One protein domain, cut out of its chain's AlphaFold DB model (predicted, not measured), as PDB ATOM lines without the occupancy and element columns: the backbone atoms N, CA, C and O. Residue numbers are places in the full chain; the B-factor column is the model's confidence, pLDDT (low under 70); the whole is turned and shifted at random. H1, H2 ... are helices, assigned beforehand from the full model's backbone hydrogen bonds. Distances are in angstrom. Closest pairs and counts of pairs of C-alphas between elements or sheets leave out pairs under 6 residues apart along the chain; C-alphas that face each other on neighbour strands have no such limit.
ATOM      1  N   GLU A   2      15.295  38.840 -30.135       69.31
ATOM      2  CA  GLU A   2      15.639  40.173 -29.578       69.31
ATOM      3  C   GLU A   2      15.112  41.356 -30.402       69.31
ATOM      4  O   GLU A   2      14.680  42.360 -29.843       69.31
ATOM      5  N   SER A   3      15.080  41.223 -31.729       81.69
ATOM      6  CA  SER A   3      14.577  42.260 -32.633       81.69
ATOM      7  C   SER A   3      13.090  42.572 -32.446       81.69
ATOM      8  O   SER A   3      12.719  43.739 -32.532       81.69
ATOM      9  N   VAL A   4      12.252  41.571 -32.148       92.19
ATOM     10  CA  VAL A   4      10.804  41.765 -31.951       92.19
ATOM     11  C   VAL A   4      10.486  42.340 -30.582       92.19
ATOM     12  O   VAL A   4       9.750  43.319 -30.501       92.19
ATOM     13  N   LEU A   5      11.077  41.796 -29.514       93.62
ATOM     14  CA  LEU A   5      10.904  42.367 -28.171       93.62
ATOM     15  C   LEU A   5      11.322  43.834 -28.137       93.62
ATOM     16  O   LEU A   5      10.588  44.662 -27.609       93.62
ATOM     17  N   LYS A   6      12.438  44.169 -28.796       93.19
ATOM     18  CA  LYS A   6      12.923  45.543 -28.882       93.19
ATOM     19  C   LYS A   6      11.854  46.507 -29.397       93.19
ATOM     20  O   LYS A   6      11.562  47.485 -28.722       93.19
ATOM     21  N   PHE A   7      11.250  46.251 -30.562       94.69
ATOM     22  CA  PHE A   7      10.252  47.189 -31.087       94.69
ATOM     23  C   PHE A   7       8.899  47.103 -30.376       94.69
ATOM     24  O   PHE A   7       8.170  48.096 -30.379       94.69
ATOM     25  N   LEU A   8       8.543  45.954 -29.789       95.31
ATOM     26  CA  LEU A   8       7.323  45.844 -28.990       95.31
ATOM     27  C   LEU A   8       7.444  46.748 -27.756       95.31
ATOM     28  O   LEU A   8       6.603  47.614 -27.536       95.31
ATOM     29  N   GLU A   9       8.562  46.660 -27.041       94.06
ATOM     30  CA  GLU A   9       8.808  47.440 -25.828       94.06
ATOM     31  C   GLU A   9       9.095  48.924 -26.106       94.06
ATOM     32  O   GLU A   9       8.485  49.794 -25.486       94.06
ATOM     33  N   GLU A  10       9.983  49.244 -27.057       93.62
ATOM     34  CA  GLU A  10      10.363  50.637 -27.359       93.62
ATOM     35  C   GLU A  10       9.196  51.460 -27.924       93.62
ATOM     36  O   GLU A  10       9.145  52.676 -27.738       93.62
ATOM     37  N   LYS A  11       8.259  50.810 -28.628       91.44
ATOM     38  CA  LYS A  11       7.101  51.463 -29.258       91.44
ATOM     39  C   LYS A  11       5.790  51.099 -28.574       91.44
ATOM     40  O   LYS A  11       4.756  51.038 -29.230       91.44
ATOM     41  N   GLU A  12       5.824  50.887 -27.261       93.25
ATOM     42  CA  GLU A  12       4.692  50.376 -26.490       93.25
ATOM     43  C   GLU A  12       3.362  51.112 -26.766       93.25
ATOM     44  O   GLU A  12       2.337  50.498 -27.064       93.25
ATOM     45  N   SER A  13       3.372  52.447 -26.774       93.19
ATOM     46  CA  SER A  13       2.171  53.246 -27.064       93.19
ATOM     47  C   SER A  13       1.571  52.981 -28.449       93.19
ATOM     48  O   SER A  13       0.368  53.136 -28.649       93.19
ATOM     49  N   SER A  14       2.401  52.593 -29.419       94.06
ATOM     50  CA  SER A  14       1.975  52.348 -30.796       94.06
ATOM     51  C   SER A  14       1.193  51.048 -30.964       94.06
ATOM     52  O   SER A  14       0.572  50.882 -32.010       94.06
ATOM     53  N   TRP A  15       1.180  50.157 -29.966       95.56
ATOM     54  CA  TRP A  15       0.422  48.898 -29.992       95.56
ATOM     55  C   TRP A  15      -0.983  49.020 -29.399       95.56
ATOM     56  O   TRP A  15      -1.713  48.033 -29.337       95.56
ATOM     57  N   SER A  16      -1.386  50.220 -28.967       93.88
ATOM     58  CA  SER A  16      -2.761  50.470 -28.534       93.88
ATOM     59  C   SER A  16      -3.736  50.254 -29.696       93.88
ATOM     60  O   SER A  16      -3.501  50.740 -30.805       93.88
ATOM     61  N   MET A  17      -4.808  49.504 -29.446       92.44
ATOM     62  CA  MET A  17      -5.763  49.066 -30.465       92.44
ATOM     63  C   MET A  17      -6.995  49.968 -30.491       92.44
ATOM     64  O   MET A  17      -7.639  50.160 -29.458       92.44
ATOM     65  N   ASP A  18      -7.359  50.451 -31.678       90.88
ATOM     66  CA  ASP A  18      -8.640  51.118 -31.915       90.88
ATOM     67  C   ASP A  18      -9.680  50.128 -32.468       90.88
ATOM     68  O   ASP A  18      -9.668  49.762 -33.645       90.88
ATOM     69  N   TYR A  19     -10.584  49.676 -31.595       87.00
ATOM     70  CA  TYR A  19     -11.657  48.732 -31.933       87.00
ATOM     71  C   TYR A  19     -12.850  49.385 -32.645       87.00
ATOM     72  O   TYR A  19     -13.751  48.671 -33.071       87.00
ATOM     73  N   GLY A  20     -12.894  50.718 -32.718       85.94
ATOM     74  CA  GLY A  20     -13.962  51.481 -33.370       85.94
ATOM     75  C   GLY A  20     -13.505  52.144 -34.666       85.94
ATOM     76  O   GLY A  20     -14.202  53.005 -35.189       85.94
ATOM     77  N   ARG A  21     -12.327  51.773 -35.181       87.62
ATOM     78  CA  ARG A  21     -11.699  52.453 -36.319       87.62
ATOM     79  C   ARG A  21     -12.513  52.356 -37.611       87.62
ATOM     80  O   ARG A  21     -12.357  53.200 -38.494       87.62
ATOM     81  N   TYR A  22     -13.327  51.311 -37.752       90.00
ATOM     82  CA  TYR A  22     -14.155  51.083 -38.933       90.00
ATOM     83  C   TYR A  22     -15.590  50.748 -38.547       90.00
ATOM     84  O   TYR A  22     -15.820  49.841 -37.754       90.00
ATOM     85  N   ASP A  23     -16.542  51.414 -39.196       85.88
ATOM     86  CA  ASP A  23     -17.968  51.254 -38.893       85.88
ATOM     87  C   ASP A  23     -18.615  50.062 -39.615       85.88
ATOM     88  O   ASP A  23     -19.669  49.580 -39.207       85.88
ATOM     89  N   ASP A  24     -18.029  49.609 -40.730       90.50
ATOM     90  CA  ASP A  24     -18.665  48.628 -41.608       90.50
ATOM     91  C   ASP A  24     -17.673  47.830 -42.482       90.50
ATOM     92  O   ASP A  24     -16.625  48.320 -42.923       90.50
ATOM     93  N   PHE A  25     -18.040  46.581 -42.785       92.00
ATOM     94  CA  PHE A  25     -17.205  45.626 -43.513       92.00
ATOM     95  C   PHE A  25     -17.027  45.967 -44.998       92.00
ATOM     96  O   PHE A  25     -16.022  45.559 -45.585       92.00
ATOM     97  N   TYR A  26     -17.921  46.756 -45.613       92.69
ATOM     98  CA  TYR A  26     -17.704  47.236 -46.981       92.69
ATOM     99  C   TYR A  26     -16.558  48.243 -47.062       92.69
ATOM    100  O   TYR A  26     -15.769  48.206 -48.011       92.69
ATOM    101  N   GLN A  27     -16.441  49.132 -46.071       92.94
ATOM    102  CA  GLN A  27     -15.343  50.099 -46.016       92.94
ATOM    103  C   GLN A  27     -14.003  49.389 -45.842       92.94
ATOM    104  O   GLN A  27     -13.037  49.704 -46.539       92.94
ATOM    105  N   VAL A  28     -13.971  48.388 -44.961       94.19
ATOM    106  CA  VAL A  28     -12.796  47.541 -44.739       94.19
ATOM    107  C   VAL A  28     -12.419  46.788 -46.013       94.19
ATOM    108  O   VAL A  28     -11.270  46.878 -46.446       94.19
ATOM    109  N   ALA A  29     -13.376  46.129 -46.673       93.94
ATOM    110  CA  ALA A  29     -13.121  45.433 -47.933       93.94
ATOM    111  C   ALA A  29     -12.518  46.370 -48.988       93.94
ATOM    112  O   ALA A  29     -11.497  46.049 -49.589       93.94
ATOM    113  N   LYS A  30     -13.081  47.574 -49.156       93.56
ATOM    114  CA  LYS A  30     -12.551  48.574 -50.091       93.56
ATOM    115  C   LYS A  30     -11.145  49.040 -49.711       93.56
ATOM    116  O   LYS A  30     -10.289  49.139 -50.586       93.56
ATOM    117  N   LYS A  31     -10.900  49.338 -48.431       94.94
ATOM    118  CA  LYS A  31      -9.604  49.842 -47.951       94.94
ATOM    119  C   LYS A  31      -8.479  48.841 -48.187       94.94
ATOM    120  O   LYS A  31      -7.396  49.240 -48.601       94.94
ATOM    121  N   PHE A  32      -8.741  47.566 -47.921       94.88
ATOM    122  CA  PHE A  32      -7.739  46.508 -48.036       94.88
ATOM    123  C   PHE A  32      -7.800  45.762 -49.376       94.88
ATOM    124  O   PHE A  32      -7.096  44.776 -49.553       94.88
ATOM    125  N   GLY A  33      -8.601  46.232 -50.337       92.81
ATOM    126  CA  GLY A  33      -8.642  45.675 -51.691       92.81
ATOM    127  C   GLY A  33      -9.242  44.267 -51.776       92.81
ATOM    128  O   GLY A  33      -8.817  43.471 -52.609       92.81
ATOM    129  N   TYR A  34     -10.202  43.935 -50.911       93.44
ATOM    130  CA  TYR A  34     -10.960  42.691 -51.010       93.44
ATOM    131  C   TYR A  34     -12.101  42.815 -52.025       93.44
ATOM    132  O   TYR A  34     -12.970  43.683 -51.906       93.44
ATOM    133  N   GLU A  35     -12.134  41.895 -52.987       91.50
ATOM    134  CA  GLU A  35     -13.225  41.751 -53.948       91.50
ATOM    135  C   GLU A  35     -14.135  40.583 -53.550       91.50
ATOM    136  O   GLU A  35     -13.695  39.435 -53.431       91.50
ATOM    137  N   PHE A  36     -15.421  40.877 -53.349       89.06
ATOM    138  CA  PHE A  36     -16.424  39.880 -52.979       89.06
ATOM    139  C   PHE A  36     -16.666  38.899 -54.123       89.06
ATOM    140  O   PHE A  36     -16.944  39.312 -55.249       89.06
ATOM    141  N   LYS A  37     -16.609  37.599 -53.817       79.69
ATOM    142  CA  LYS A  37     -16.738  36.544 -54.834       79.69
ATOM    143  C   LYS A  37     -18.183  36.109 -55.051       79.69
ATOM    144  O   LYS A  37     -18.577  35.922 -56.194       79.69
ATOM    145  N   ASN A  38     -18.965  35.969 -53.974       73.00
ATOM    146  CA  ASN A  38     -20.336  35.450 -54.045       73.00
ATOM    147  C   ASN A  38     -21.319  36.293 -53.223       73.00
ATOM    148  O   ASN A  38     -22.168  36.988 -53.784       73.00
ATOM    149  N   HIS A  39     -21.213  36.251 -51.891       74.25
ATOM    150  CA  HIS A  39     -22.133  36.942 -50.994       74.25
ATOM    151  C   HIS A  39     -21.373  37.972 -50.168       74.25
ATOM    152  O   HIS A  39     -20.403  37.660 -49.488       74.25
ATOM    153  N   LYS A  40     -21.852  39.218 -50.187       86.50
ATOM    154  CA  LYS A  40     -21.273  40.322 -49.418       86.50
ATOM    155  C   LYS A  40     -21.502  40.112 -47.921       86.50
ATOM    156  O   LYS A  40     -22.478  40.604 -47.362       86.50
ATOM    157  N   THR A  41     -20.622  39.338 -47.293       90.00
ATOM    158  CA  THR A  41     -20.727  38.947 -45.885       90.00
ATOM    159  C   THR A  41     -19.522  39.422 -45.087       90.00
ATOM    160  O   THR A  41     -18.403  39.490 -45.593       90.00
ATOM    161  N   VAL A  42     -19.750  39.691 -43.801       92.00
ATOM    162  CA  VAL A  42     -18.687  40.022 -42.840       92.00
ATOM    163  C   VAL A  42     -17.664  38.881 -42.743       92.00
ATOM    164  O   VAL A  42     -16.466  39.136 -42.694       92.00
ATOM    165  N   SER A  43     -18.125  37.626 -42.796       91.94
ATOM    166  CA  SER A  43     -17.279  36.427 -42.700       91.94
ATOM    167  C   SER A  43     -16.249  36.325 -43.833       91.94
ATOM    168  O   SER A  43     -15.094  35.976 -43.589       91.94
ATOM    169  N   GLU A  44     -16.624  36.685 -45.067       92.56
ATOM    170  CA  GLU A  44     -15.691  36.730 -46.203       92.56
ATOM    171  C   GLU A  44     -14.527  37.704 -45.938       92.56
ATOM    172  O   GLU A  44     -13.359  37.335 -46.088       92.56
ATOM    173  N   VAL A  45     -14.835  38.911 -45.451       95.00
ATOM    174  CA  VAL A  45     -13.830  39.937 -45.122       95.00
ATOM    175  C   VAL A  45     -12.992  39.532 -43.907       95.00
ATOM    176  O   VAL A  45     -11.774  39.689 -43.917       95.00
ATOM    177  N   GLN A  46     -13.614  38.955 -42.878       94.81
ATOM    178  CA  GLN A  46     -12.923  38.435 -41.695       94.81
ATOM    179  C   GLN A  46     -11.896  37.357 -42.057       94.81
ATOM    180  O   GLN A  46     -10.760  37.406 -41.585       94.81
ATOM    181  N   ASN A  47     -12.273  36.393 -42.901       94.50
ATOM    182  CA  ASN A  47     -11.363  35.337 -43.342       94.50
ATOM    183  C   ASN A  47     -10.232  35.898 -44.204       94.50
ATOM    184  O   ASN A  47      -9.080  35.521 -44.008       94.50
ATOM    185  N   TYR A  48     -10.535  36.845 -45.094       95.69
ATOM    186  CA  TYR A  48      -9.510  37.550 -45.859       95.69
ATOM    187  C   TYR A  48      -8.479  38.242 -44.952       95.69
ATOM    188  O   TYR A  48      -7.278  38.053 -45.135       95.69
ATOM    189  N   LEU A  49      -8.933  38.986 -43.938       97.38
ATOM    190  CA  LEU A  49      -8.043  39.653 -42.982       97.38
ATOM    191  C   LEU A  49      -7.215  38.651 -42.172       97.38
ATOM    192  O   LEU A  49      -6.022  38.872 -41.985       97.38
ATOM    193  N   LYS A  50      -7.811  37.535 -41.729       97.12
ATOM    194  CA  LYS A  50      -7.079  36.455 -41.044       97.12
ATOM    195  C   LYS A  50      -5.942  35.916 -41.903       97.12
ATOM    196  O   LYS A  50      -4.825  35.795 -41.408       97.12
ATOM    197  N   GLU A  51      -6.208  35.620 -43.172       97.19
ATOM    198  CA  GLU A  51      -5.170  35.135 -44.085       97.19
ATOM    199  C   GLU A  51      -4.108  36.206 -44.342       97.19
ATOM    200  O   GLU A  51      -2.922  35.901 -44.275       97.19
ATOM    201  N   LYS A  52      -4.488  37.482 -44.486       98.12
ATOM    202  CA  LYS A  52      -3.515  38.580 -44.599       98.12
ATOM    203  C   LYS A  52      -2.633  38.730 -43.366       98.12
ATOM    204  O   LYS A  52      -1.433  38.954 -43.515       98.12
ATOM    205  N   ILE A  53      -3.186  38.570 -42.164       98.19
ATOM    206  CA  ILE A  53      -2.401  38.577 -40.924       98.19
ATOM    207  C   ILE A  53      -1.400  37.418 -40.930       98.19
ATOM    208  O   ILE A  53      -0.224  37.644 -40.654       98.19
ATOM    209  N   LYS A  54      -1.832  36.202 -41.289       98.00
ATOM    210  CA  LYS A  54      -0.937  35.037 -41.382       98.00
ATOM    211  C   LYS A  54       0.171  35.248 -42.411       98.00
ATOM    212  O   LYS A  54       1.332  35.057 -42.076       98.00
ATOM    213  N   GLU A  55      -0.177  35.667 -43.628       97.50
ATOM    214  CA  GLU A  55       0.773  35.939 -44.715       97.50
ATOM    215  C   GLU A  55       1.799  37.004 -44.318       97.50
ATOM    216  O   GLU A  55       2.987  36.842 -44.573       97.50
ATOM    217  N   THR A  56       1.346  38.080 -43.672       97.94
ATOM    218  CA  THR A  56       2.204  39.215 -43.298       97.94
ATOM    219  C   THR A  56       3.119  38.880 -42.122       97.94
ATOM    220  O   THR A  56       4.256  39.349 -42.075       97.94
ATOM    221  N   LEU A  57       2.632  38.085 -41.164       97.12
ATOM    222  CA  LEU A  57       3.435  37.636 -40.029       97.12
ATOM    223  C   LEU A  57       4.361  36.479 -40.377       97.12
ATOM    224  O   LEU A  57       5.340  36.297 -39.660       97.12
ATOM    225  N   TYR A  58       4.075  35.690 -41.413       96.44
ATOM    226  CA  TYR A  58       4.908  34.548 -41.762       96.44
ATOM    227  C   TYR A  58       6.324  34.997 -42.148       96.44
ATOM    228  O   TYR A  58       6.528  35.893 -42.963       96.44
ATOM    229  N   GLY A  59       7.312  34.348 -41.548       93.50
ATOM    230  CA  GLY A  59       8.730  34.561 -41.811       93.50
ATOM    231  C   GLY A  59       9.552  33.498 -41.097       93.50
ATOM    232  O   GLY A  59       9.029  32.794 -40.237       93.50
ATOM    233  N   GLU A  60      10.824  33.352 -41.451       92.75
ATOM    234  CA  GLU A  60      11.700  32.301 -40.906       92.75
ATOM    235  C   GLU A  60      12.559  32.790 -39.724       92.75
ATOM    236  O   GLU A  60      13.386  32.048 -39.202       92.75
ATOM    237  N   ASP A  61      12.357  34.032 -39.274       93.25
ATOM    238  CA  ASP A  61      13.215  34.696 -38.286       93.25
ATOM    239  C   ASP A  61      13.001  34.212 -36.845       93.25
ATOM    240  O   ASP A  61      13.906  34.304 -36.013       93.25
ATOM    241  N   ILE A  62      11.770  33.815 -36.515       92.88
ATOM    242  CA  ILE A  62      11.337  33.483 -35.154       92.88
ATOM    243  C   ILE A  62      10.469  32.241 -35.219       92.88
ATOM    244  O   ILE A  62       9.384  32.268 -35.796       92.88
ATOM    245  N   ASN A  63      10.896  31.150 -34.600       93.38
ATOM    246  CA  ASN A  63      10.075  29.941 -34.558       93.38
ATOM    247  C   ASN A  63       8.936  30.051 -33.520       93.38
ATOM    248  O   ASN A  63       8.914  30.934 -32.660       93.38
ATOM    249  N   HIS A  64       7.981  29.121 -33.571       89.88
ATOM    250  CA  HIS A  64       6.842  29.093 -32.650       89.88
ATOM    251  C   HIS A  64       7.235  29.110 -31.159       89.88
ATOM    252  O   HIS A  64       6.564  29.763 -30.359       89.88
ATOM    253  N   ILE A  65       8.309  28.408 -30.774       90.75
ATOM    254  CA  ILE A  65       8.778  28.352 -29.379       90.75
ATOM    255  C   ILE A  65       9.280  29.732 -28.952       90.75
ATOM    256  O   ILE A  65       8.942  30.210 -27.871       90.75
ATOM    257  N   GLU A  66      10.046  30.398 -29.811       92.38
ATOM    258  CA  GLU A  66      10.533  31.748 -29.552       92.38
ATOM    259  C   GLU A  66       9.393  32.767 -29.468       92.38
ATOM    260  O   GLU A  66       9.423  33.645 -28.610       92.38
ATOM    261  N   PHE A  67       8.354  32.637 -30.296       92.75
ATOM    262  CA  PHE A  67       7.171  33.494 -30.197       92.75
ATOM    263  C   PHE A  67       6.401  33.276 -28.883       92.75
ATOM    264  O   PHE A  67       5.956  34.240 -28.262       92.75
ATOM    265  N   THR A  68       6.311  32.034 -28.392       90.81
ATOM    266  CA  THR A  68       5.796  31.764 -27.038       90.81
ATOM    267  C   THR A  68       6.643  32.461 -25.969       90.81
ATOM    268  O   THR A  68       6.085  33.083 -25.069       90.81
ATOM    269  N   ARG A  69       7.977  32.462 -26.098       92.25
ATOM    270  CA  ARG A  69       8.867  33.182 -25.165       92.25
ATOM    271  C   ARG A  69       8.679  34.698 -25.202       92.25
ATOM    272  O   ARG A  69       8.763  35.342 -24.160       92.25
ATOM    273  N   ILE A  70       8.387  35.275 -26.368       93.81
ATOM    274  CA  ILE A  70       8.029  36.699 -26.494       93.81
ATOM    275  C   ILE A  70       6.750  36.993 -25.706       93.81
ATOM    276  O   ILE A  70       6.703  37.951 -24.937       93.81
ATOM    277  N   GLN A  71       5.729  36.151 -25.854       92.50
ATOM    278  CA  GLN A  71       4.478  36.294 -25.111       92.50
ATOM    279  C   GLN A  71       4.704  36.197 -23.593       92.50
ATOM    280  O   GLN A  71       4.207  37.042 -22.855       92.50
ATOM    281  N   GLU A  72       5.484  35.215 -23.133       92.19
ATOM    282  CA  GLU A  72       5.844  35.066 -21.715       92.19
ATOM    283  C   GLU A  72       6.630  36.274 -21.189       92.19
ATOM    284  O   GLU A  72       6.365  36.746 -20.086       92.19
ATOM    285  N   HIS A  73       7.557  36.824 -21.982       94.50
ATOM    286  CA  HIS A  73       8.296  38.033 -21.615       94.50
ATOM    287  C   HIS A  73       7.339  39.190 -21.306       94.50
ATOM    288  O   HIS A  73       7.406  39.791 -20.231       94.50
ATOM    289  N   LEU A  74       6.438  39.485 -22.247       94.25
ATOM    290  CA  LEU A  74       5.476  40.577 -22.120       94.25
ATOM    291  C   LEU A  74       4.507  40.333 -20.960       94.25
ATOM    292  O   LEU A  74       4.231  41.254 -20.195       94.25
ATOM    293  N   ALA A  75       4.050  39.091 -20.780       92.50
ATOM    294  CA  ALA A  75       3.188  38.704 -19.669       92.50
ATOM    295  C   ALA A  75       3.865  38.939 -18.313       92.50
ATOM    296  O   ALA A  75       3.288  39.563 -17.422       92.50
ATOM    297  N   LEU A  76       5.106  38.473 -18.146       92.94
ATOM    298  CA  LEU A  76       5.849  38.658 -16.903       92.94
ATOM    299  C   LEU A  76       6.083  40.142 -16.610       92.94
ATOM    300  O   LEU A  76       5.933  40.550 -15.456       92.94
ATOM    301  N   LYS A  77       6.411  40.962 -17.619       92.94
ATOM    302  CA  LYS A  77       6.557  42.416 -17.445       92.94
ATOM    303  C   LYS A  77       5.243  43.064 -17.016       92.94
ATOM    304  O   LYS A  77       5.217  43.751 -15.995       92.94
ATOM    305  N   TYR A  78       4.158  42.742 -17.715       92.69
ATOM    306  CA  TYR A  78       2.820  43.245 -17.432       92.69
ATOM    307  C   TYR A  78       2.354  42.919 -16.010       92.69
ATOM    308  O   TYR A  78       1.920  43.808 -15.282       92.69
ATOM    309  N   TYR A  79       2.476  41.661 -15.580       91.38
ATOM    310  CA  TYR A  79       1.974  41.235 -14.271       91.38
ATOM    311  C   TYR A  79       2.898  41.572 -13.095       91.38
ATOM    312  O   TYR A  79       2.434  41.581 -11.956       91.38
ATOM    313  N   SER A  80       4.198  41.785 -13.329       91.12
ATOM    314  CA  SER A  80       5.174  42.048 -12.254       91.12
ATOM    315  C   SER A  80       5.464  43.532 -12.021       91.12
ATOM    316  O   SER A  80       6.271  43.858 -11.143       91.12
ATOM    317  N   SER A  81       4.854  44.410 -12.819       87.25
ATOM    318  CA  SER A  81       4.987  45.863 -12.737       87.25
ATOM    319  C   SER A  81       3.719  46.485 -12.159       87.25
ATOM    320  O   SER A  81       2.615  46.175 -12.602       87.25
ATOM    321  N   ASP A  82       3.877  47.404 -11.205       80.94
ATOM    322  CA  ASP A  82       2.750  48.150 -10.629       80.94
ATOM    323  C   ASP A  82       2.102  49.092 -11.667       80.94
ATOM    324  O   ASP A  82       0.911  49.387 -11.581       80.94
ATOM    325  N   GLU A  83       2.861  49.515 -12.684       84.00
ATOM    326  CA  GLU A  83       2.400  50.366 -13.791       84.00
ATOM    327  C   GLU A  83       1.883  49.566 -14.997       84.00
ATOM    328  O   GLU A  83       1.507  50.155 -16.009       84.00
ATOM    329  N   MET A  84       1.852  48.229 -14.909       83.00
ATOM    330  CA  MET A  84       1.482  47.342 -16.019       83.00
ATOM    331  C   MET A  84       2.341  47.571 -17.276       83.00
ATOM    332  O   MET A  84       1.831  47.817 -18.371       83.00
ATOM    333  N   GLU A  85       3.663  47.493 -17.121       88.75
ATOM    334  CA  GLU A  85       4.628  47.637 -18.220       88.75
ATOM    335  C   GLU A  85       4.263  46.743 -19.425       88.75
ATOM    336  O   GLU A  85       3.852  45.595 -19.259       88.75
ATOM    337  N   CYS A  86       4.419  47.260 -20.649       92.00
ATOM    338  CA  CYS A  86       4.113  46.545 -21.897       92.00
ATOM    339  C   CYS A  86       2.642  46.101 -22.056       92.00
ATOM    340  O   CYS A  86       2.368  45.125 -22.759       92.00
ATOM    341  N   ALA A  87       1.683  46.789 -21.427       92.06
ATOM    342  CA  ALA A  87       0.267  46.420 -21.478       92.06
ATOM    343  C   ALA A  87      -0.308  46.302 -22.900       92.06
ATOM    344  O   ALA A  87      -0.992  45.324 -23.202       92.06
ATOM    345  N   ASN A  88      -0.073  47.279 -23.774       94.06
ATOM    346  CA  ASN A  88      -0.576  47.270 -25.145       94.06
ATOM    347  C   ASN A  88       0.126  46.197 -25.974       94.06
ATOM    348  O   ASN A  88      -0.558  45.429 -26.642       94.06
ATOM    349  N   SER A  89       1.452  46.081 -25.877       95.50
ATOM    350  CA  SER A  89       2.230  45.022 -26.534       95.50
ATOM    351  C   SER A  89       1.733  43.630 -26.160       95.50
ATOM    352  O   SER A  89       1.507  42.787 -27.029       95.50
ATOM    353  N   PHE A  90       1.507  43.392 -24.866       93.31
ATOM    354  CA  PHE A  90       0.987  42.122 -24.377       93.31
ATOM    355  C   PHE A  90      -0.418  41.845 -24.926       93.31
ATOM    356  O   PHE A  90      -0.670  40.773 -25.482       93.31
ATOM    357  N   LYS A  91      -1.323  42.830 -24.846       91.88
ATOM    358  CA  LYS A  91      -2.682  42.719 -25.397       91.88
ATOM    359  C   LYS A  91      -2.673  42.457 -26.899       91.88
ATOM    360  O   LYS A  91      -3.422  41.610 -27.378       91.88
ATOM    361  N   PHE A  92      -1.820  43.154 -27.634       95.00
ATOM    362  CA  PHE A  92      -1.665  43.012 -29.072       95.00
ATOM    363  C   PHE A  92      -1.214  41.597 -29.461       95.00
ATOM    364  O   PHE A  92      -1.851  40.965 -30.305       95.00
ATOM    365  N   VAL A  93      -0.198  41.047 -28.788       94.44
ATOM    366  CA  VAL A  93       0.260  39.663 -29.015       94.44
ATOM    367  C   VAL A  93      -0.834  38.640 -28.690       94.44
ATOM    368  O   VAL A  93      -1.023  37.675 -29.436       94.44
ATOM    369  N   LEU A  94      -1.609  38.859 -27.625       91.75
ATOM    370  CA  LEU A  94      -2.746  37.994 -27.300       91.75
ATOM    371  C   LEU A  94      -3.865  38.064 -28.344       91.75
ATOM    372  O   LEU A  94      -4.465  37.039 -28.661       91.75
ATOM    373  N   LEU A  95      -4.123  39.236 -28.926       93.12
ATOM    374  CA  LEU A  95      -5.095  39.382 -30.009       93.12
ATOM    375  C   LEU A  95      -4.640  38.662 -31.284       93.12
ATOM    376  O   LEU A  95      -5.465  38.023 -31.935       93.12
ATOM    377  N   ILE A  96      -3.340  38.677 -31.606       94.69
ATOM    378  CA  ILE A  96      -2.788  37.846 -32.689       94.69
ATOM    379  C   ILE A  96      -3.131  36.371 -32.429       94.69
ATOM    380  O   ILE A  96      -3.739  35.718 -33.279       94.69
ATOM    381  N   ARG A  97      -2.810  35.853 -31.234       91.31
ATOM    382  CA  ARG A  97      -3.127  34.467 -30.839       91.31
ATOM    383  C   ARG A  97      -4.625  34.175 -30.914       91.31
ATOM    384  O   ARG A  97      -5.013  33.131 -31.418       91.31
ATOM    385  N   TYR A  98      -5.473  35.094 -30.474       90.25
ATOM    386  CA  TYR A  98      -6.922  34.930 -30.553       90.25
ATOM    387  C   TYR A  98      -7.417  34.791 -32.004       90.25
ATOM    388  O   TYR A  98      -8.241  33.928 -32.305       90.25
ATOM    389  N   VAL A  99      -6.898  35.615 -32.918       92.69
ATOM    390  CA  VAL A  99      -7.391  35.688 -34.301       92.69
ATOM    391  C   VAL A  99      -6.848  34.562 -35.186       92.69
ATOM    392  O   VAL A  99      -7.610  34.004 -35.983       92.69
ATOM    393  N   ILE A 100      -5.558  34.225 -35.061       93.50
ATOM    394  CA  ILE A 100      -4.886  33.250 -35.940       93.50
ATOM    395  C   ILE A 100      -4.392  31.979 -35.233       93.50
ATOM    396  O   ILE A 100      -3.867  31.093 -35.905       93.50
ATOM    397  N   ASN A 101      -4.594  31.850 -33.917       89.38
ATOM    398  CA  ASN A 101      -4.116  30.759 -33.056       89.38
ATOM    399  C   ASN A 101      -2.581  30.663 -32.968       89.38
ATOM    400  O   ASN A 101      -1.963  31.073 -31.981       89.38
ATOM    401  N   SER A 102      -1.941  30.129 -34.003       89.56
ATOM    402  CA  SER A 102      -0.491  29.981 -34.067       89.56
ATOM    403  C   SER A 102       0.005  29.875 -35.507       89.56
ATOM    404  O   SER A 102      -0.689  29.385 -36.396       89.56
ATOM    405  N   LEU A 103       1.244  30.317 -35.716       93.62
ATOM    406  CA  LEU A 103       2.053  30.033 -36.898       93.62
ATOM    407  C   LEU A 103       3.260  29.181 -36.505       93.62
ATOM    408  O   LEU A 103       3.687  29.183 -35.347       93.62
ATOM    409  N   GLN A 104       3.818  28.470 -37.484       93.56
ATOM    410  CA  GLN A 104       5.063  27.720 -37.305       93.56
ATOM    411  C   GLN A 104       6.251  28.654 -37.050       93.56
ATOM    412  O   GLN A 104       7.126  28.338 -36.240       93.56
ATOM    413  N   SER A 105       6.250  29.813 -37.704       95.00
ATOM    414  CA  SER A 105       7.287  30.826 -37.586       95.00
ATOM    415  C   SER A 105       6.755  32.218 -37.944       95.00
ATOM    416  O   SER A 105       5.686  32.355 -38.548       95.00
ATOM    417  N   TYR A 106       7.491  33.244 -37.520       96.25
ATOM    418  CA  TYR A 106       7.137  34.651 -37.607       96.25
ATOM    419  C   TYR A 106       8.313  35.478 -38.138       96.25
ATOM    420  O   TYR A 106       9.476  35.173 -37.866       96.25
ATOM    421  N   THR A 107       8.008  36.561 -38.849       96.00
ATOM    422  CA  THR A 107       8.989  37.564 -39.271       96.00
ATOM    423  C   THR A 107       9.415  38.472 -38.116       96.00
ATOM    424  O   THR A 107       8.641  38.740 -37.191       96.00
ATOM    425  N   ASN A 108      10.630  39.013 -38.198       95.25
ATOM    426  CA  ASN A 108      11.111  40.076 -37.315       95.25
ATOM    427  C   ASN A 108      10.933  41.505 -37.874       95.25
ATOM    428  O   ASN A 108      11.418  42.462 -37.267       95.25
ATOM    429  N   SER A 109      10.259  41.664 -39.016       95.81
ATOM    430  CA  SER A 109      10.044  42.965 -39.657       95.81
ATOM    431  C   SER A 109       9.051  43.829 -38.878       95.81
ATOM    432  O   SER A 109       7.856  43.539 -38.856       95.81
ATOM    433  N   ALA A 110       9.508  44.935 -38.284       94.50
ATOM    434  CA  ALA A 110       8.626  45.855 -37.560       94.50
ATOM    435  C   ALA A 110       7.471  46.376 -38.438       94.50
ATOM    436  O   ALA A 110       6.338  46.471 -37.969       94.50
ATOM    437  N   ASP A 111       7.736  46.653 -39.718       95.81
ATOM    438  CA  ASP A 111       6.728  47.144 -40.666       95.81
ATOM    439  C   ASP A 111       5.618  46.112 -40.899       95.81
ATOM    440  O   ASP A 111       4.439  46.467 -40.939       95.81
ATOM    441  N   SER A 112       5.970  44.823 -40.960       96.94
ATOM    442  CA  SER A 112       4.990  43.736 -41.054       96.94
ATOM    443  C   SER A 112       4.082  43.696 -39.825       96.94
ATOM    444  O   SER A 112       2.869  43.537 -39.951       96.94
ATOM    445  N   TRP A 113       4.641  43.891 -38.629       96.88
ATOM    446  CA  TRP A 113       3.865  43.907 -37.388       96.88
ATOM    447  C   TRP A 113       2.961  45.146 -37.275       96.88
ATOM    448  O   TRP A 113       1.825  45.029 -36.815       96.88
ATOM    449  N   PHE A 114       3.404  46.309 -37.762       96.62
ATOM    450  CA  PHE A 114       2.547  47.496 -37.882       96.62
ATOM    451  C   PHE A 114       1.401  47.291 -38.873       96.62
ATOM    452  O   PHE A 114       0.263  47.655 -38.584       96.62
ATOM    453  N   LEU A 115       1.667  46.657 -40.014       97.25
ATOM    454  CA  LEU A 115       0.620  46.339 -40.980       97.25
ATOM    455  C   LEU A 115      -0.394  45.333 -40.406       97.25
ATOM    456  O   LEU A 115      -1.601  45.459 -40.609       97.25
ATOM    457  N   VAL A 116       0.079  44.365 -39.621       97.75
ATOM    458  CA  VAL A 116      -0.775  43.403 -38.909       97.75
ATOM    459  C   VAL A 116      -1.663  44.081 -37.876       97.75
ATOM    460  O   VAL A 116      -2.819  43.683 -37.733       97.75
ATOM    461  N   LYS A 117      -1.176  45.129 -37.203       97.00
ATOM    462  CA  LYS A 117      -2.014  45.956 -36.330       97.00
ATOM    463  C   LYS A 117      -3.204  46.544 -37.088       97.00
ATOM    464  O   LYS A 117      -4.330  46.415 -36.616       97.00
ATOM    465  N   ASP A 118      -2.979  47.108 -38.273       96.25
ATOM    466  CA  ASP A 118      -4.057  47.666 -39.099       96.25
ATOM    467  C   ASP A 118      -5.085  46.599 -39.516       96.25
ATOM    468  O   ASP A 118      -6.293  46.850 -39.459       96.25
ATOM    469  N   TYR A 119      -4.626  45.399 -39.897       97.50
ATOM    470  CA  TYR A 119      -5.521  44.279 -40.209       97.50
ATOM    471  C   TYR A 119      -6.297  43.787 -38.984       97.50
ATOM    472  O   TYR A 119      -7.478  43.459 -39.101       97.50
ATOM    473  N   LEU A 120      -5.659  43.740 -37.812       95.75
ATOM    474  CA  LEU A 120      -6.303  43.336 -36.565       95.75
ATOM    475  C   LEU A 120      -7.359  44.341 -36.116       95.75
ATOM    476  O   LEU A 120      -8.460  43.927 -35.774       95.75
ATOM    477  N   GLU A 121      -7.078  45.643 -36.152       95.19
ATOM    478  CA  GLU A 121      -8.081  46.672 -35.847       95.19
ATOM    479  C   GLU A 121      -9.285  46.562 -36.780       95.19
ATOM    480  O   GLU A 121     -10.429  46.577 -36.323       95.19
ATOM    481  N   ALA A 122      -9.037  46.369 -38.078       95.62
ATOM    482  CA  ALA A 122     -10.094  46.151 -39.055       95.62
ATOM    483  C   ALA A 122     -10.921  44.900 -38.748       95.62
ATOM    484  O   ALA A 122     -12.149  44.958 -38.765       95.62
ATOM    485  N   PHE A 123     -10.251  43.791 -38.422       95.31
ATOM    486  CA  PHE A 123     -10.897  42.533 -38.066       95.31
ATOM    487  C   PHE A 123     -11.778  42.691 -36.825       95.31
ATOM    488  O   PHE A 123     -12.930  42.260 -36.827       95.31
ATOM    489  N   LEU A 124     -11.251  43.309 -35.769       92.88
ATOM    490  CA  LEU A 124     -11.945  43.442 -34.489       92.88
ATOM    491  C   LEU A 124     -13.121  44.421 -34.590       92.88
ATOM    492  O   LEU A 124     -14.195  44.100 -34.078       92.88
ATOM    493  N   SER A 125     -12.957  45.527 -35.329       92.50
ATOM    494  CA  SER A 125     -14.016  46.524 -35.557       92.50
ATOM    495  C   SER A 125     -15.244  45.896 -36.221       92.50
ATOM    496  O   SER A 125     -16.347  45.965 -35.688       92.50
ATOM    497  N   ILE A 126     -15.061  45.168 -37.331       93.44
ATOM    498  CA  ILE A 126     -16.190  44.543 -38.053       93.44
ATOM    499  C   ILE A 126     -16.750  43.304 -37.346       93.44
ATOM    500  O   ILE A 126     -17.816  42.809 -37.709       93.44
ATOM    501  N   SER A 127     -16.023  42.777 -36.359       88.06
ATOM    502  CA  SER A 127     -16.484  41.663 -35.527       88.06
ATOM    503  C   SER A 127     -17.351  42.129 -34.356       88.06
ATOM    504  O   SER A 127     -17.884  41.273 -33.650       88.06
ATOM    505  N   ASN A 128     -17.469  43.447 -34.120       78.56
ATOM    506  CA  ASN A 128     -18.031  44.025 -32.891       78.56
ATOM    507  C   ASN A 128     -17.427  43.393 -31.624       78.56
ATOM    508  O   ASN A 128     -18.103  43.213 -30.609       78.56
ATOM    509  N   TYR A 129     -16.157  42.984 -31.705       76.38
ATOM    510  CA  TYR A 129     -15.481  42.303 -30.614       76.38
ATOM    511  C   TYR A 129     -14.746  43.330 -29.763       76.38
ATOM    512  O   TYR A 129     -13.735  43.899 -30.178       76.38
ATOM    513  N   HIS A 130     -15.234  43.518 -28.542       71.81
ATOM    514  CA  HIS A 130     -14.515  44.230 -27.500       71.81
ATOM    515  C   HIS A 130     -13.919  43.191 -26.552       71.81
ATOM    516  O   HIS A 130     -14.690  42.500 -25.882       71.81
ATOM    517  N   PRO A 131     -12.582  43.033 -26.507       69.12
ATOM    518  CA  PRO A 131     -11.969  42.105 -25.571       69.12
ATOM    519  C   PRO A 131     -12.353  42.520 -24.154       69.12
ATOM    520  O   PRO A 131     -12.007  43.610 -23.693       69.12
ATOM    521  N   ASP A 132     -13.091  41.654 -23.469       66.62
ATOM    522  CA  ASP A 132     -13.317  41.802 -22.043       66.62
ATOM    523  C   ASP A 132     -12.053  41.380 -21.272       66.62
ATOM    524  O   ASP A 132     -11.085  40.839 -21.818       66.62
ATOM    525  N   GLY A 133     -12.038  41.630 -19.963       61.56
ATOM    526  CA  GLY A 133     -10.918  41.244 -19.101       61.56
ATOM    527  C   GLY A 133     -10.641  39.730 -19.056       61.56
ATOM    528  O   GLY A 133      -9.612  39.331 -18.508       61.56
ATOM    529  N   SER A 134     -11.531  38.890 -19.604       61.16
ATOM    530  CA  SER A 134     -11.439  37.426 -19.528       61.16
ATOM    531  C   SER A 134     -10.439  36.837 -20.525       61.16
ATOM    532  O   SER A 134      -9.763  35.864 -20.194       61.16
ATOM    533  N   LEU A 135     -10.226  37.486 -21.680       65.12
ATOM    534  CA  LEU A 135      -9.156  37.103 -22.616       65.12
ATOM    535  C   LEU A 135      -7.777  37.114 -21.929       65.12
ATOM    536  O   LEU A 135      -6.874  36.369 -22.295       65.12
ATOM    537  N   PHE A 136      -7.640  37.940 -20.890       63.72
ATOM    538  CA  PHE A 136      -6.409  38.161 -20.142       63.72
ATOM    539  C   PHE A 136      -6.370  37.410 -18.803       63.72
ATOM    540  O   PHE A 136      -5.422  37.596 -18.043       63.72
ATOM    541  N   SER A 137      -7.397  36.625 -18.441       53.53
ATOM    542  CA  SER A 137      -7.563  36.131 -17.064       53.53
ATOM    543  C   SER A 137      -6.775  34.866 -16.723       53.53
ATOM    544  O   SER A 137      -6.468  34.661 -15.546       53.53
TER     545      SER A 137
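Overview. This is residues 2 to 137 of the 252 residues of an uncharacterized protein of Vibrio sagamiensis NBRC 104589 (UniProt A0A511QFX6). Two long helices, H7 and H4, lie side by side and run opposite ways, and the helical hairpin of H5 and H6 packs on this pair through H6, set steeply to both. Two short helices, H2 and H1, lie by the hairpin, H2 packing on the first part of H6, while the short H3 packs on the first residues of H4, away from H1, H2 and H5. The printed part has 136 residues with seven named helices, H1 to H7 in order along the chain, and no named strand; the class is all helix. It is compact, with a radius of gyration of the C-alphas of 15.1 A and spans of 48 by 32 by 22 A.

Along the chain. H7 is residues 110 to 126, 24.9 A long, from C-alpha 110 at (8.626, 45.855, -37.560) to C-alpha 126 at (-16.190, 44.543, -38.053). H4 is residues 42 to 57, 22.4 A. H6 is residues 87 to 100, 20.2 A, and H5 is residues 64 to 80, 24.2 A. H1 is residues 2 to 10, beginning at C-alpha 2 at (15.639, 40.173, -29.578); H2 is residues 12 to 15 and H3 residues 25 to 31.

Arrangement. H7 and H4 touch at a shallow tilt of 14 degrees, opposite ways; their closest C-alphas, those of Val 116 and Ile 53, are 5.5 A apart. H6 is the hub, touching four helices. H6 and H7 only just touch, with 3 pairs of C-alphas within 8 A, the closest those of Ile 96 and Leu 120 at 7.6 A; at 70.1 degrees they are only just about perpendicular. H6 touches H4 with residues 99 to 100 alone, closest at the C-alphas of Ile 100 and Lys 50, 6.4 A. H5 and H6 form a helical hairpin at 37 degrees, only just a steep tilt, with the C-alphas of Leu 74 and Phe 90 closest at 5.3 A. H2 touches H6, with the C-alphas of Trp 15 and Asn 88 closest at 5.2 A. H1 is close to H5 but not clearly touching, the C-alphas of Leu 5 and Ile 70 being closest at 6.6 A. H3 touches H4, closest at the C-alphas of Phe 25 and Val 42, 5.8 A. Every O i to N i+4 pair is within hydrogen-bond range in H3, H4, H5, H6 and H7, and 4 of 5 are in H1; H2 is too short for such a pair.

Size, cuts and confidence. The C-alphas of Asn 38 and Asp 82, the two farthest apart, are 50.8 A apart. The printed part has no cut; the H1 to H2 link is tight and the others are short. Residues 62 to 63 pair with residues 105 to 106, antiparallel. Mean pLDDT of the printed part is 90.5; residue 2 and residues 131 to 137 are under 70.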